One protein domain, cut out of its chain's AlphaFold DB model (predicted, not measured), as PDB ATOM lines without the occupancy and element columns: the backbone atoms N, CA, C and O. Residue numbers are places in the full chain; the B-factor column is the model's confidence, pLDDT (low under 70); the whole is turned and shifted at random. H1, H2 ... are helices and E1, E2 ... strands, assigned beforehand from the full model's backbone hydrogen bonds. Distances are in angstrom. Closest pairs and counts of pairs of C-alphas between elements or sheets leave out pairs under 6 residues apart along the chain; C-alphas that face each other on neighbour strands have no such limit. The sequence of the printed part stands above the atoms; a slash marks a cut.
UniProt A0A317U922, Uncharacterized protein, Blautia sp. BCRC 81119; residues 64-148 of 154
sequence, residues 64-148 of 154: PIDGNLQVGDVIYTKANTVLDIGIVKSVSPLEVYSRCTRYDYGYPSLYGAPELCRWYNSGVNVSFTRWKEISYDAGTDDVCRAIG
ATOM      1  N   PRO A  64      48.357   7.824 -48.650       80.12
ATOM      2  CA  PRO A  64      49.734   7.353 -48.766       80.12
ATOM      3  C   PRO A  64      50.246   6.907 -47.395       80.12
ATOM      4  O   PRO A  64      49.915   7.546 -46.398       80.12
ATOM      5  N   ILE A  65      51.045   5.841 -47.333       80.12
ATOM      6  CA  ILE A  65      51.759   5.533 -46.090       80.12
ATOM      7  C   ILE A  65      52.709   6.708 -45.787       80.12
ATOM      8  O   ILE A  65      53.658   6.962 -46.524       80.12
ATOM      9  N   ASP A  66      52.380   7.505 -44.773       69.56
ATOM     10  CA  ASP A  66      53.204   8.611 -44.291       69.56
ATOM     11  C   ASP A  66      53.921   8.210 -42.992       69.56
ATOM     12  O   ASP A  66      53.821   7.072 -42.527       69.56
ATOM     13  N   GLY A  67      54.684   9.140 -42.411       63.38
ATOM     14  CA  GLY A  67      55.475   8.902 -41.199       63.38
ATOM     15  C   GLY A  67      54.679   8.511 -39.943       63.38
ATOM     16  O   GLY A  67      55.302   8.305 -38.907       63.38
ATOM     17  N   ASN A  68      53.345   8.398 -40.006       81.31
ATOM     18  CA  ASN A  68      52.491   7.972 -38.893       81.31
ATOM     19  C   ASN A  68      52.093   6.490 -38.942       81.31
ATOM     20  O   ASN A  68      51.212   6.076 -38.189       81.31
ATOM     21  N   LEU A  69      52.708   5.697 -39.820       90.00
ATOM     22  CA  LEU A  69      52.459   4.262 -39.904       90.00
ATOM     23  C   LEU A  69      52.751   3.573 -38.563       90.00
ATOM     24  O   LEU A  69      53.780   3.832 -37.937       90.00
ATOM     25  N   GLN A  70      51.870   2.670 -38.140       94.31
ATOM     26  CA  GLN A  70      52.030   1.893 -36.911       94.31
ATOM     27  C   GLN A  70      52.091   0.396 -37.200       94.31
ATOM     28  O   GLN A  70      51.549  -0.103 -38.185       94.31
ATOM     29  N   VAL A  71      52.736  -0.351 -36.302       96.25
ATOM     30  CA  VAL A  71      52.650  -1.815 -36.314       96.25
ATOM     31  C   VAL A  71      51.183  -2.220 -36.160       96.25
ATOM     32  O   VAL A  71      50.466  -1.691 -35.309       96.25
ATOM     33  N   GLY A  72      50.736  -3.156 -36.992       96.50
ATOM     34  CA  GLY A  72      49.342  -3.585 -37.052       96.50
ATOM     35  C   GLY A  72      48.487  -2.844 -38.081       96.50
ATOM     36  O   GLY A  72      47.373  -3.291 -38.364       96.50
ATOM     37  N   ASP A  73      48.987  -1.758 -38.679       95.69
ATOM     38  CA  ASP A  73      48.261  -1.063 -39.741       95.69
ATOM     39  C   ASP A  73      48.105  -1.973 -40.956       95.69
ATOM     40  O   ASP A  73      49.061  -2.603 -41.418       95.69
ATOM     41  N   VAL A  74      46.890  -2.033 -41.493       95.00
ATOM     42  CA  VAL A  74      46.616  -2.733 -42.741       95.00
ATOM     43  C   VAL A  74      46.878  -1.778 -43.896       95.00
ATOM     44  O   VAL A  74      46.286  -0.697 -43.991       95.00
ATOM     45  N   ILE A  75      47.748  -2.201 -44.802       94.94
ATOM     46  CA  ILE A  75      48.131  -1.444 -45.987       94.94
ATOM     47  C   ILE A  75      47.869  -2.261 -47.246       94.94
ATOM     48  O   ILE A  75      47.854  -3.492 -47.221       94.94
ATOM     49  N   TYR A  76      47.658  -1.579 -48.363       94.12
ATOM     50  CA  TYR A  76      47.368  -2.234 -49.635       94.12
ATOM     51  C   TYR A  76      47.958  -1.486 -50.829       94.12
ATOM     52  O   TYR A  76      48.171  -0.275 -50.778       94.12
ATOM     53  N   THR A  77      48.190  -2.202 -51.926       92.06
ATOM     54  CA  THR A  77      48.488  -1.607 -53.233       92.06
ATOM     55  C   THR A  77      47.223  -1.604 -54.083       92.06
ATOM     56  O   THR A  77      46.379  -2.502 -53.990       92.06
ATOM     57  N   LYS A  78      47.047  -0.573 -54.913       85.62
ATOM     58  CA  LYS A  78      45.820  -0.428 -55.704       85.62
ATOM     59  C   LYS A  78      46.075   0.159 -57.087       85.62
ATOM     60  O   LYS A  78      46.731   1.188 -57.226       85.62
ATOM     61  N   ALA A  79      45.494  -0.487 -58.097       84.44
ATOM     62  CA  ALA A  79      45.342   0.036 -59.454       84.44
ATOM     63  C   ALA A  79      43.846   0.279 -59.730       84.44
ATOM     64  O   ALA A  79      43.246   1.137 -59.088       84.44
ATOM     65  N   ASN A  80      43.219  -0.502 -60.620       85.50
ATOM     66  CA  ASN A  80      41.751  -0.556 -60.762       85.50
ATOM     67  C   ASN A  80      41.091  -1.416 -59.673       85.50
ATOM     68  O   ASN A  80      39.884  -1.350 -59.452       85.50
ATOM     69  N   THR A  81      41.896  -2.229 -58.997       89.62
ATOM     70  CA  THR A  81      41.505  -3.085 -57.886       89.62
ATOM     71  C   THR A  81      42.644  -3.167 -56.874       89.62
ATOM     72  O   THR A  81      43.772  -2.774 -57.198       89.62
ATOM     73  N   VAL A  82      42.361  -3.641 -55.661       91.81
ATOM     74  CA  VAL A  82      43.397  -3.982 -54.681       91.81
ATOM     75  C   VAL A  82      44.173  -5.188 -55.204       91.81
ATOM     76  O   VAL A  82      43.583  -6.233 -55.481       91.81
ATOM     77  N   LEU A  83      45.483  -5.019 -55.382       92.38
ATOM     78  CA  LEU A  83      46.363  -6.070 -55.899       92.38
ATOM     79  C   LEU A  83      46.913  -6.886 -54.731       92.38
ATOM     80  O   LEU A  83      46.622  -8.075 -54.607       92.38
ATOM     81  N   ASP A  84      47.604  -6.197 -53.827       93.88
ATOM     82  CA  ASP A  84      48.217  -6.762 -52.634       93.88
ATOM     83  C   ASP A  84      47.687  -6.091 -51.375       93.88
ATOM     84  O   ASP A  84      47.330  -4.910 -51.380       93.88
ATOM     85  N   ILE A  85      47.648  -6.854 -50.287       95.69
ATOM     86  CA  ILE A  85      47.212  -6.383 -48.978       95.69
ATOM     87  C   ILE A  85      48.015  -7.078 -47.887       95.69
ATOM     88  O   ILE A  85      48.271  -8.284 -47.958       95.69
ATOM     89  N   GLY A  86      48.414  -6.312 -46.884       96.44
ATOM     90  CA  GLY A  86      49.274  -6.788 -45.820       96.44
ATOM     91  C   GLY A  86      49.108  -6.001 -44.534       96.44
ATOM     92  O   GLY A  86      48.416  -4.986 -44.488       96.44
ATOM     93  N   ILE A  87      49.778  -6.485 -43.495       97.12
ATOM     94  CA  ILE A  87      49.841  -5.839 -42.187       97.12
ATOM     95  C   ILE A  87      51.272  -5.419 -41.871       97.12
ATOM     96  O   ILE A  87      52.223  -6.172 -42.095       97.12
ATOM     97  N   VAL A  88      51.431  -4.217 -41.333       96.81
ATOM     98  CA  VAL A  88      52.732  -3.682 -40.931       96.81
ATOM     99  C   VAL A  88      53.260  -4.466 -39.734       96.81
ATOM    100  O   VAL A  88      52.660  -4.478 -38.659       96.81
ATOM    101  N   LYS A  89      54.410  -5.111 -39.921       96.62
ATOM    102  CA  LYS A  89      55.174  -5.805 -38.878       96.62
ATOM    103  C   LYS A  89      56.152  -4.854 -38.188       96.62
ATOM    104  O   LYS A  89      56.289  -4.894 -36.970       96.62
ATOM    105  N   SER A  90      56.835  -4.027 -38.972       94.75
ATOM    106  CA  SER A  90      57.833  -3.052 -38.527       94.75
ATOM    107  C   SER A  90      57.753  -1.816 -39.415       94.75
ATOM    108  O   SER A  90      57.413  -1.922 -40.590       94.75
ATOM    109  N   VAL A  91      58.057  -0.647 -38.854       92.50
ATOM    110  CA  VAL A  91      57.996   0.649 -39.555       92.50
ATOM    111  C   VAL A  91      59.375   1.168 -39.966       92.50
ATOM    112  O   VAL A  91      59.474   1.996 -40.864       92.50
ATOM    113  N   SER A  92      60.448   0.683 -39.333       89.06
ATOM    114  CA  SER A  92      61.826   1.089 -39.633       89.06
ATOM    115  C   SER A  92      62.819  -0.050 -39.332       89.06
ATOM    116  O   SER A  92      63.232  -0.191 -38.180       89.06
ATOM    117  N   PRO A  93      63.223  -0.856 -40.337       90.06
ATOM    118  CA  PRO A  93      62.779  -0.790 -41.731       90.06
ATOM    119  C   PRO A  93      61.306  -1.189 -41.871       90.06
ATOM    120  O   PRO A  93      60.762  -1.887 -41.008       90.06
ATOM    121  N   LEU A  94      60.670  -0.728 -42.951       91.81
ATOM    122  CA  LEU A  94      59.305  -1.122 -43.270       91.81
ATOM    123  C   LEU A  94      59.285  -2.619 -43.589       91.81
ATOM    124  O   LEU A  94      59.885  -3.067 -44.560       91.81
ATOM    125  N   GLU A  95      58.569  -3.388 -42.780       95.56
ATOM    126  CA  GLU A  95      58.315  -4.802 -43.017       95.56
ATOM    127  C   GLU A  95      56.811  -5.038 -43.008       95.56
ATOM    128  O   GLU A  95      56.100  -4.593 -42.103       95.56
ATOM    129  N   VAL A  96      56.329  -5.773 -44.004       96.69
ATOM    130  CA  VAL A  96      54.899  -5.994 -44.216       96.69
ATOM    131  C   VAL A  96      54.672  -7.485 -44.370       96.69
ATOM    132  O   VAL A  96      55.215  -8.113 -45.282       96.69
ATOM    133  N   TYR A  97      53.868  -8.054 -43.480       97.31
ATOM    134  CA  TYR A  97      53.382  -9.414 -43.643       97.31
ATOM    135  C   TYR A  97      52.300  -9.454 -44.720       97.31
ATOM    136  O   TYR A  97      51.376  -8.639 -44.719       97.31
ATOM    137  N   SER A  98      52.404 -10.433 -45.610       96.31
ATOM    138  CA  SER A  98      51.363 -10.770 -46.578       96.31
ATOM    139  C   SER A  98      50.162 -11.463 -45.915       96.31
ATOM    140  O   SER A  98      50.093 -11.628 -44.689       96.31
ATOM    141  N   ARG A  99      49.168 -11.837 -46.727       95.62
ATOM    142  CA  ARG A  99      48.036 -12.662 -46.285       95.62
ATOM    143  C   ARG A  99      48.522 -14.034 -45.824       95.62
ATOM    144  O   ARG A  99      49.446 -14.589 -46.407       95.62
ATOM    145  N   CYS A 100      47.859 -14.591 -44.815       93.75
ATOM    146  CA  CYS A 100      48.108 -15.964 -44.401       93.75
ATOM    147  C   CYS A 100      47.583 -16.969 -45.420       93.75
ATOM    148  O   CYS A 100      46.481 -16.842 -45.946       93.75
ATOM    149  N   THR A 101      48.323 -18.045 -45.599       91.19
ATOM    150  CA  THR A 101      47.925 -19.212 -46.369       91.19
ATOM    151  C   THR A 101      48.201 -20.471 -45.562       91.19
ATOM    152  O   THR A 101      49.018 -20.479 -44.637       91.19
ATOM    153  N   ARG A 102      47.586 -21.585 -45.944       90.38
ATOM    154  CA  ARG A 102      47.915 -22.915 -45.408       90.38
ATOM    155  C   ARG A 102      49.372 -23.335 -45.598       90.38
ATOM    156  O   ARG A 102      49.800 -24.305 -44.980       90.38
ATOM    157  N   TYR A 103      50.110 -22.654 -46.474       88.38
ATOM    158  CA  TYR A 103      51.518 -22.927 -46.749       88.38
ATOM    159  C   TYR A 103      52.465 -22.141 -45.839       88.38
ATOM    160  O   TYR A 103      53.664 -22.409 -45.826       88.38
ATOM    161  N   ASP A 104      51.937 -21.198 -45.061       86.06
ATOM    162  CA  ASP A 104      52.709 -20.441 -44.091       86.06
ATOM    163  C   ASP A 104      52.854 -21.252 -42.793       86.06
ATOM    164  O   ASP A 104      51.871 -21.612 -42.140       86.06
ATOM    165  N   TYR A 105      54.094 -21.526 -42.380       81.94
ATOM    166  CA  TYR A 105      54.426 -22.285 -41.164       81.94
ATOM    167  C   TYR A 105      54.241 -21.443 -39.883       81.94
ATOM    168  O   TYR A 105      55.163 -21.253 -39.092       81.94
ATOM    169  N   GLY A 106      53.040 -20.896 -39.686       75.88
ATOM    170  CA  GLY A 106      52.644 -20.095 -38.520       75.88
ATOM    171  C   GLY A 106      52.838 -18.582 -38.668       75.88
ATOM    172  O   GLY A 106      52.213 -17.826 -37.918       75.88
ATOM    173  N   TYR A 107      53.626 -18.139 -39.653       86.81
ATOM    174  CA  TYR A 107      53.842 -16.727 -39.978       86.81
ATOM    175  C   TYR A 107      53.732 -16.491 -41.486       86.81
ATOM    176  O   TYR A 107      54.378 -17.223 -42.233       86.81
ATOM    177  N   PRO A 108      52.969 -15.472 -41.928       92.38
ATOM    178  CA  PRO A 108      52.916 -15.092 -43.331       92.38
ATOM    179  C   PRO A 108      54.293 -14.728 -43.870       92.38
ATOM    180  O   PRO A 108      55.138 -14.173 -43.159       92.38
ATOM    181  N   SER A 109      54.464 -14.937 -45.168       93.94
ATOM    182  CA  SER A 109      55.603 -14.408 -45.914       93.94
ATOM    183  C   SER A 109      55.672 -12.876 -45.838       93.94
ATOM    184  O   SER A 109      54.644 -12.195 -45.759       93.94
ATOM    185  N   LEU A 110      56.885 -12.324 -45.876       95.06
ATOM    186  CA  LEU A 110      57.114 -10.880 -45.965       95.06
ATOM    187  C   LEU A 110      57.094 -10.425 -47.423       95.06
ATOM    188  O   LEU A 110      57.632 -11.106 -48.297       95.06
ATOM    189  N   TYR A 111      56.527  -9.248 -47.677       94.62
ATOM    190  CA  TYR A 111      56.736  -8.577 -48.955       94.62
ATOM    191  C   TYR A 111      58.200  -8.145 -49.091       94.62
ATOM    192  O   TYR A 111      58.798  -7.628 -48.147       94.62
ATOM    193  N   GLY A 112      58.777  -8.360 -50.274       90.00
ATOM    194  CA  GLY A 112      60.121  -7.892 -50.600       90.00
ATOM    195  C   GLY A 112      60.117  -6.409 -50.963       90.00
ATOM    196  O   GLY A 112      59.280  -5.986 -51.758       90.00
ATOM    197  N   ALA A 113      61.060  -5.651 -50.396       86.94
ATOM    198  CA  ALA A 113      61.260  -4.219 -50.645       86.94
ATOM    199  C   ALA A 113      59.951  -3.392 -50.652       86.94
ATOM    200  O   ALA A 113      59.656  -2.707 -51.640       86.94
ATOM    201  N   PRO A 114      59.121  -3.469 -49.588       88.25
ATOM    202  CA  PRO A 114      57.833  -2.780 -49.538       88.25
ATOM    203  C   PRO A 114      57.961  -1.262 -49.734       88.25
ATOM    204  O   PRO A 114      57.042  -0.643 -50.261       88.25
ATOM    205  N   GLU A 115      59.099  -0.665 -49.390       83.75
ATOM    206  CA  GLU A 115      59.430   0.743 -49.613       83.75
ATOM    207  C   GLU A 115      59.483   1.161 -51.093       83.75
ATOM    208  O   GLU A 115      59.338   2.344 -51.396       83.75
ATOM    209  N   LEU A 116      59.657   0.215 -52.025       86.00
ATOM    210  CA  LEU A 116      59.656   0.480 -53.470       86.00
ATOM    211  C   LEU A 116      58.250   0.421 -54.084       86.00
ATOM    212  O   LEU A 116      58.057   0.788 -55.246       86.00
ATOM    213  N   CYS A 117      57.257  -0.046 -53.327       85.31
ATOM    214  CA  CYS A 117      55.882  -0.177 -53.781       85.31
ATOM    215  C   CYS A 117      55.018   0.999 -53.313       85.31
ATOM    216  O   CYS A 117      55.209   1.583 -52.248       85.31
ATOM    217  N   ARG A 118      53.995   1.326 -54.107       88.12
ATOM    218  CA  ARG A 118      53.024   2.362 -53.749       88.12
ATOM    219  C   ARG A 118      51.930   1.780 -52.854       88.12
ATOM    220  O   ARG A 118      50.900   1.323 -53.350       88.12
ATOM    221  N   TRP A 119      52.179   1.801 -51.550       91.31
ATOM    222  CA  TRP A 119      51.221   1.382 -50.529       91.31
ATOM    223  C   TRP A 119      50.314   2.523 -50.075       91.31
ATOM    224  O   TRP A 119      50.711   3.692 -50.023       91.31
ATOM    225  N   TYR A 120      49.106   2.146 -49.682       91.31
ATOM    226  CA  TYR A 120      48.115   3.019 -49.083       91.31
ATOM    227  C   TYR A 120      47.690   2.474 -47.723       91.31
ATOM    228  O   TYR A 120      47.459   1.272 -47.578       91.31
ATOM    229  N   ASN A 121      47.573   3.355 -46.734       90.38
ATOM    230  CA  ASN A 121      47.021   3.033 -45.430       90.38
ATOM    231  C   ASN A 121      45.496   2.894 -45.544       90.38
ATOM    232  O   ASN A 121      44.809   3.745 -46.119       90.38
ATOM    233  N   SER A 122      44.959   1.798 -45.013       89.44
ATOM    234  CA  SER A 122      43.514   1.568 -44.941       89.44
ATOM    235  C   SER A 122      42.824   2.347 -43.823       89.44
ATOM    236  O   SER A 122      41.600   2.413 -43.806       89.44
ATOM    237  N   GLY A 123      43.571   2.920 -42.878       88.69
ATOM    238  CA  GLY A 123      43.033   3.488 -41.642       88.69
ATOM    239  C   GLY A 123      42.543   2.426 -40.651       88.69
ATOM    240  O   GLY A 123      41.931   2.773 -39.643       88.69
ATOM    241  N   VAL A 124      42.788   1.143 -40.932       91.06
ATOM    242  CA  VAL A 124      42.433   0.015 -40.072       91.06
ATOM    243  C   VAL A 124      43.706  -0.536 -39.440       91.06
ATOM    244  O   VAL A 124      44.619  -0.960 -40.145       91.06
ATOM    245  N   ASN A 125      43.735  -0.574 -38.110       94.25
ATOM    246  CA  ASN A 125      44.781  -1.233 -37.335       94.25
ATOM    247  C   ASN A 125      44.200  -2.502 -36.696       94.25
ATOM    248  O   ASN A 125      43.111  -2.467 -36.114       94.25
ATOM    249  N   VAL A 126      44.893  -3.630 -36.835       95.56
ATOM    250  CA  VAL A 126      44.478  -4.912 -36.250       95.56
ATOM    251  C   VAL A 126      45.646  -5.606 -35.563       95.56
ATOM    252  O   VAL A 126      46.812  -5.388 -35.880       95.56
ATOM    253  N   SER A 127      45.340  -6.508 -34.629       96.38
ATOM    254  CA  SER A 127      46.360  -7.395 -34.070       96.38
ATOM    255  C   SER A 127      46.810  -8.433 -35.100       96.38
ATOM    256  O   SER A 127      46.042  -8.835 -35.978       96.38
ATOM    257  N   PHE A 128      48.028  -8.957 -34.945       95.50
ATOM    258  CA  PHE A 128      48.511 -10.051 -35.791       95.50
ATOM    259  C   PHE A 128      47.608 -11.295 -35.711       95.50
ATOM    260  O   PHE A 128      47.349 -11.937 -36.722       95.50
ATOM    261  N   THR A 129      47.058 -11.617 -34.535       95.50
ATOM    262  CA  THR A 129      46.085 -12.713 -34.388       95.50
ATOM    263  C   THR A 129      44.845 -12.475 -35.240       95.50
ATOM    264  O   THR A 129      44.451 -13.359 -35.998       95.50
ATOM    265  N   ARG A 130      44.284 -11.262 -35.191       96.00
ATOM    266  CA  ARG A 130      43.124 -10.906 -36.008       96.00
ATOM    267  C   ARG A 130      43.455 -10.925 -37.498       96.00
ATOM    268  O   ARG A 130      42.634 -11.381 -38.284       96.00
ATOM    269  N   TRP A 131      44.652 -10.483 -37.886       96.56
ATOM    270  CA  TRP A 131      45.129 -10.567 -39.268       96.56
ATOM    271  C   TRP A 131      45.139 -12.004 -39.788       96.56
ATOM    272  O   TRP A 131      44.658 -12.260 -40.893       96.56
ATOM    273  N   LYS A 132      45.634 -12.952 -38.984       95.06
ATOM    274  CA  LYS A 132      45.610 -14.374 -39.345       95.06
ATOM    275  C   LYS A 132      44.182 -14.853 -39.585       95.06
ATOM    276  O   LYS A 132      43.920 -15.443 -40.622       95.06
ATOM    277  N   GLU A 133      43.253 -14.539 -38.686       94.94
ATOM    278  CA  GLU A 133      41.849 -14.951 -38.818       94.94
ATOM    279  C   GLU A 133      41.183 -14.437 -40.097       94.94
ATOM    280  O   GLU A 133      40.441 -15.176 -40.735       94.94
ATOM    281  N   ILE A 134      41.422 -13.176 -40.470       95.50
ATOM    282  CA  ILE A 134      40.753 -12.573 -41.631       95.50
ATOM    283  C   ILE A 134      41.416 -12.929 -42.962       95.50
ATOM    284  O   ILE A 134      40.756 -12.846 -43.993       95.50
ATOM    285  N   SER A 135      42.711 -13.258 -42.956       95.81
ATOM    286  CA  SER A 135      43.491 -13.440 -44.184       95.81
ATOM    287  C   SER A 135      43.793 -14.894 -44.535       95.81
ATOM    288  O   SER A 135      44.158 -15.140 -45.681       95.81
ATOM    289  N   TYR A 136      43.625 -15.840 -43.601       95.69
ATOM    290  CA  TYR A 136      43.972 -17.252 -43.796       95.69
ATOM    291  C   TYR A 136      43.209 -17.893 -44.958       95.69
ATOM    292  O   TYR A 136      41.994 -18.063 -44.891       95.69
ATOM    293  N   ASP A 137      43.943 -18.245 -46.020       94.56
ATOM    294  CA  ASP A 137      43.426 -18.798 -47.281       94.56
ATOM    295  C   ASP A 137      42.307 -17.946 -47.926       94.56
ATOM    296  O   ASP A 137      41.568 -18.416 -48.792       94.56
ATOM    297  N   ALA A 138      42.200 -16.667 -47.548       94.31
ATOM    298  CA  ALA A 138      41.177 -15.751 -48.038       94.31
ATOM    299  C   ALA A 138      41.661 -14.983 -49.274       94.31
ATOM    300  O   ALA A 138      42.807 -14.527 -49.324       94.31
ATOM    301  N   GLY A 139      40.779 -14.780 -50.257       94.06
ATOM    302  CA  GLY A 139      41.037 -13.902 -51.402       94.06
ATOM    303  C   GLY A 139      41.219 -12.438 -50.985       94.06
ATOM    304  O   GLY A 139      40.722 -12.004 -49.947       94.06
ATOM    305  N   THR A 140      41.929 -11.641 -51.793       94.69
ATOM    306  CA  THR A 140      42.135 -10.208 -51.507       94.69
ATOM    307  C   THR A 140      40.808  -9.451 -51.373       94.69
ATOM    308  O   THR A 140      40.685  -8.566 -50.529       94.69
ATOM    309  N   ASP A 141      39.799  -9.802 -52.168       94.81
ATOM    310  CA  ASP A 141      38.459  -9.212 -52.124       94.81
ATOM    311  C   ASP A 141      37.695  -9.566 -50.839       94.81
ATOM    312  O   ASP A 141      37.011  -8.703 -50.278       94.81
ATOM    313  N   ASP A 142      37.851 -10.790 -50.335       95.88
ATOM    314  CA  ASP A 142      37.277 -11.220 -49.058       95.88
ATOM    315  C   ASP A 142      37.935 -10.503 -47.877       95.88
ATOM    316  O   ASP A 142      37.225  -9.990 -47.007       95.88
ATOM    317  N   VAL A 143      39.267 -10.361 -47.879       95.75
ATOM    318  CA  VAL A 143      39.973  -9.563 -46.862       95.75
ATOM    319  C   VAL A 143      39.501  -8.111 -46.910       95.75
ATOM    320  O   VAL A 143      39.163  -7.549 -45.870       95.75
ATOM    321  N   CYS A 144      39.392  -7.518 -48.107       92.75
ATOM    322  CA  CYS A 144      38.876  -6.158 -48.281       92.75
ATOM    323  C   CYS A 144      37.475  -5.999 -47.674       92.75
ATOM    324  O   CYS A 144      37.214  -5.033 -46.955       92.75
ATOM    325  N   ARG A 145      36.582  -6.964 -47.927       92.31
ATOM    326  CA  ARG A 145      35.225  -6.991 -47.368       92.31
ATOM    327  C   ARG A 145      35.248  -7.090 -45.842       92.31
ATOM    328  O   ARG A 145      34.481  -6.383 -45.195       92.31
ATOM    329  N   ALA A 146      36.125  -7.923 -45.281       92.62
ATOM    330  CA  ALA A 146      36.243  -8.139 -43.841       92.62
ATOM    331  C   ALA A 146      36.711  -6.889 -43.078       92.62
ATOM    332  O   ALA A 146      36.264  -6.662 -41.954       92.62
ATOM    333  N   ILE A 147      37.573  -6.068 -43.684       90.06
ATOM    334  CA  ILE A 147      38.091  -4.830 -43.075       90.06
ATOM    335  C   ILE A 147      37.360  -3.563 -43.543       90.06
ATOM    336  O   ILE A 147      37.710  -2.460 -43.138       90.06
ATOM    337  N   GLY A 148      36.347  -3.704 -44.400       87.81
ATOM    338  CA  GLY A 148      35.515  -2.590 -44.852       87.81
ATOM    339  C   GLY A 148      36.155  -1.669 -45.896       87.81
ATOM    340  O   GLY A 148      35.676  -0.547 -46.065       87.81
TER     341      GLY A 148
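Overview. This is residues 64 to 148 of the 154 residues of an uncharacterized protein of Blautia sp. BCRC 81119 (UniProt A0A317U922). What does the domain look like? It is one strongly twisted sheet of four strands with two short helices, H1 and H2, over the same face, and a long loop, residues 98 to 118, joins the sheet's two edge strands. What are its parts? The printed part has 85 residues with four named strands and then two named helices, in the order E1, E2, E3, E4, H1, H2, and its class is mixed, helices and strands. The sheet runs E3, E2, E1, E4, all antiparallel. How large is it? It is compact and rounded, with a radius of gyration of the C-alphas of 11.7 A and spans of 31 by 28 by 21 A.

Along the chain. Where are the strands? E1 is residues 73 to 78, 16.2 A long, from C-alpha 73 at (48.261, -1.063, -39.741); E2 is residues 82 to 91, 21.5 A, and bends by 66 degrees at residue 88. E3 is residues 94 to 97, 10.2 A, and E4 is residues 119 to 125, 14.9 A. Where are the helices? H1 is residues 128 to 135, 10.4 A, and H2 is residues 140 to 147, 10.8 A, ending with C-alpha 147 at (38.091, -4.830, -43.075).

Arrangement. How do the strands pair? E1 and E2 form a hairpin, with N 75 and O 86 at 2.9 A, and E2 and E3 form another, with N 89 and O 95 at 2.8 A. E1 and E4 are antiparallel neighbours, with N 120 and O 76 at 2.8 A. What are these strands together? E1, E2 and E3 are a meander, each strand the antiparallel neighbour of the one before; with E4, the neighbour of E1, they make a Greek key. E2 is staggered, pairing with E1 over residues 82 to 87 and with E3 over residues 87 to 91. How do the helices stand to the sheet? H1 is on it at a height of 10.0 A, over E2 and along the strands, and the closest C-alphas of the two, Ile 87 and Trp 131, are 7.3 A apart. H2 is on the same face at a height of 9.0 A, over E1 and slantwise to the strands, at 39 degrees to E1 on the local plane; it is only just not over E2, where 2 of its 8 C-alphas fall. How do H1 and H2 meet? They only just touch, with 3 pairs of C-alphas within 8 A, the closest being Ser 135 and Val 143 at 5.9 A, at a steep tilt of 53 degrees, opposite ways. In both, every O i to N i+4 pair is within hydrogen-bond range.

Size, cuts and confidence. How far does it reach? The two C-alphas farthest apart, Gly 67 and Arg 102, are 33.0 A apart. Which links are long? The link from E3 to E4 is long, with 21 residues, and the others are tight. Is there a cut or low confidence? The printed part has no cut, and its mean pLDDT is 91.3, with residues 66 to 67 under 70.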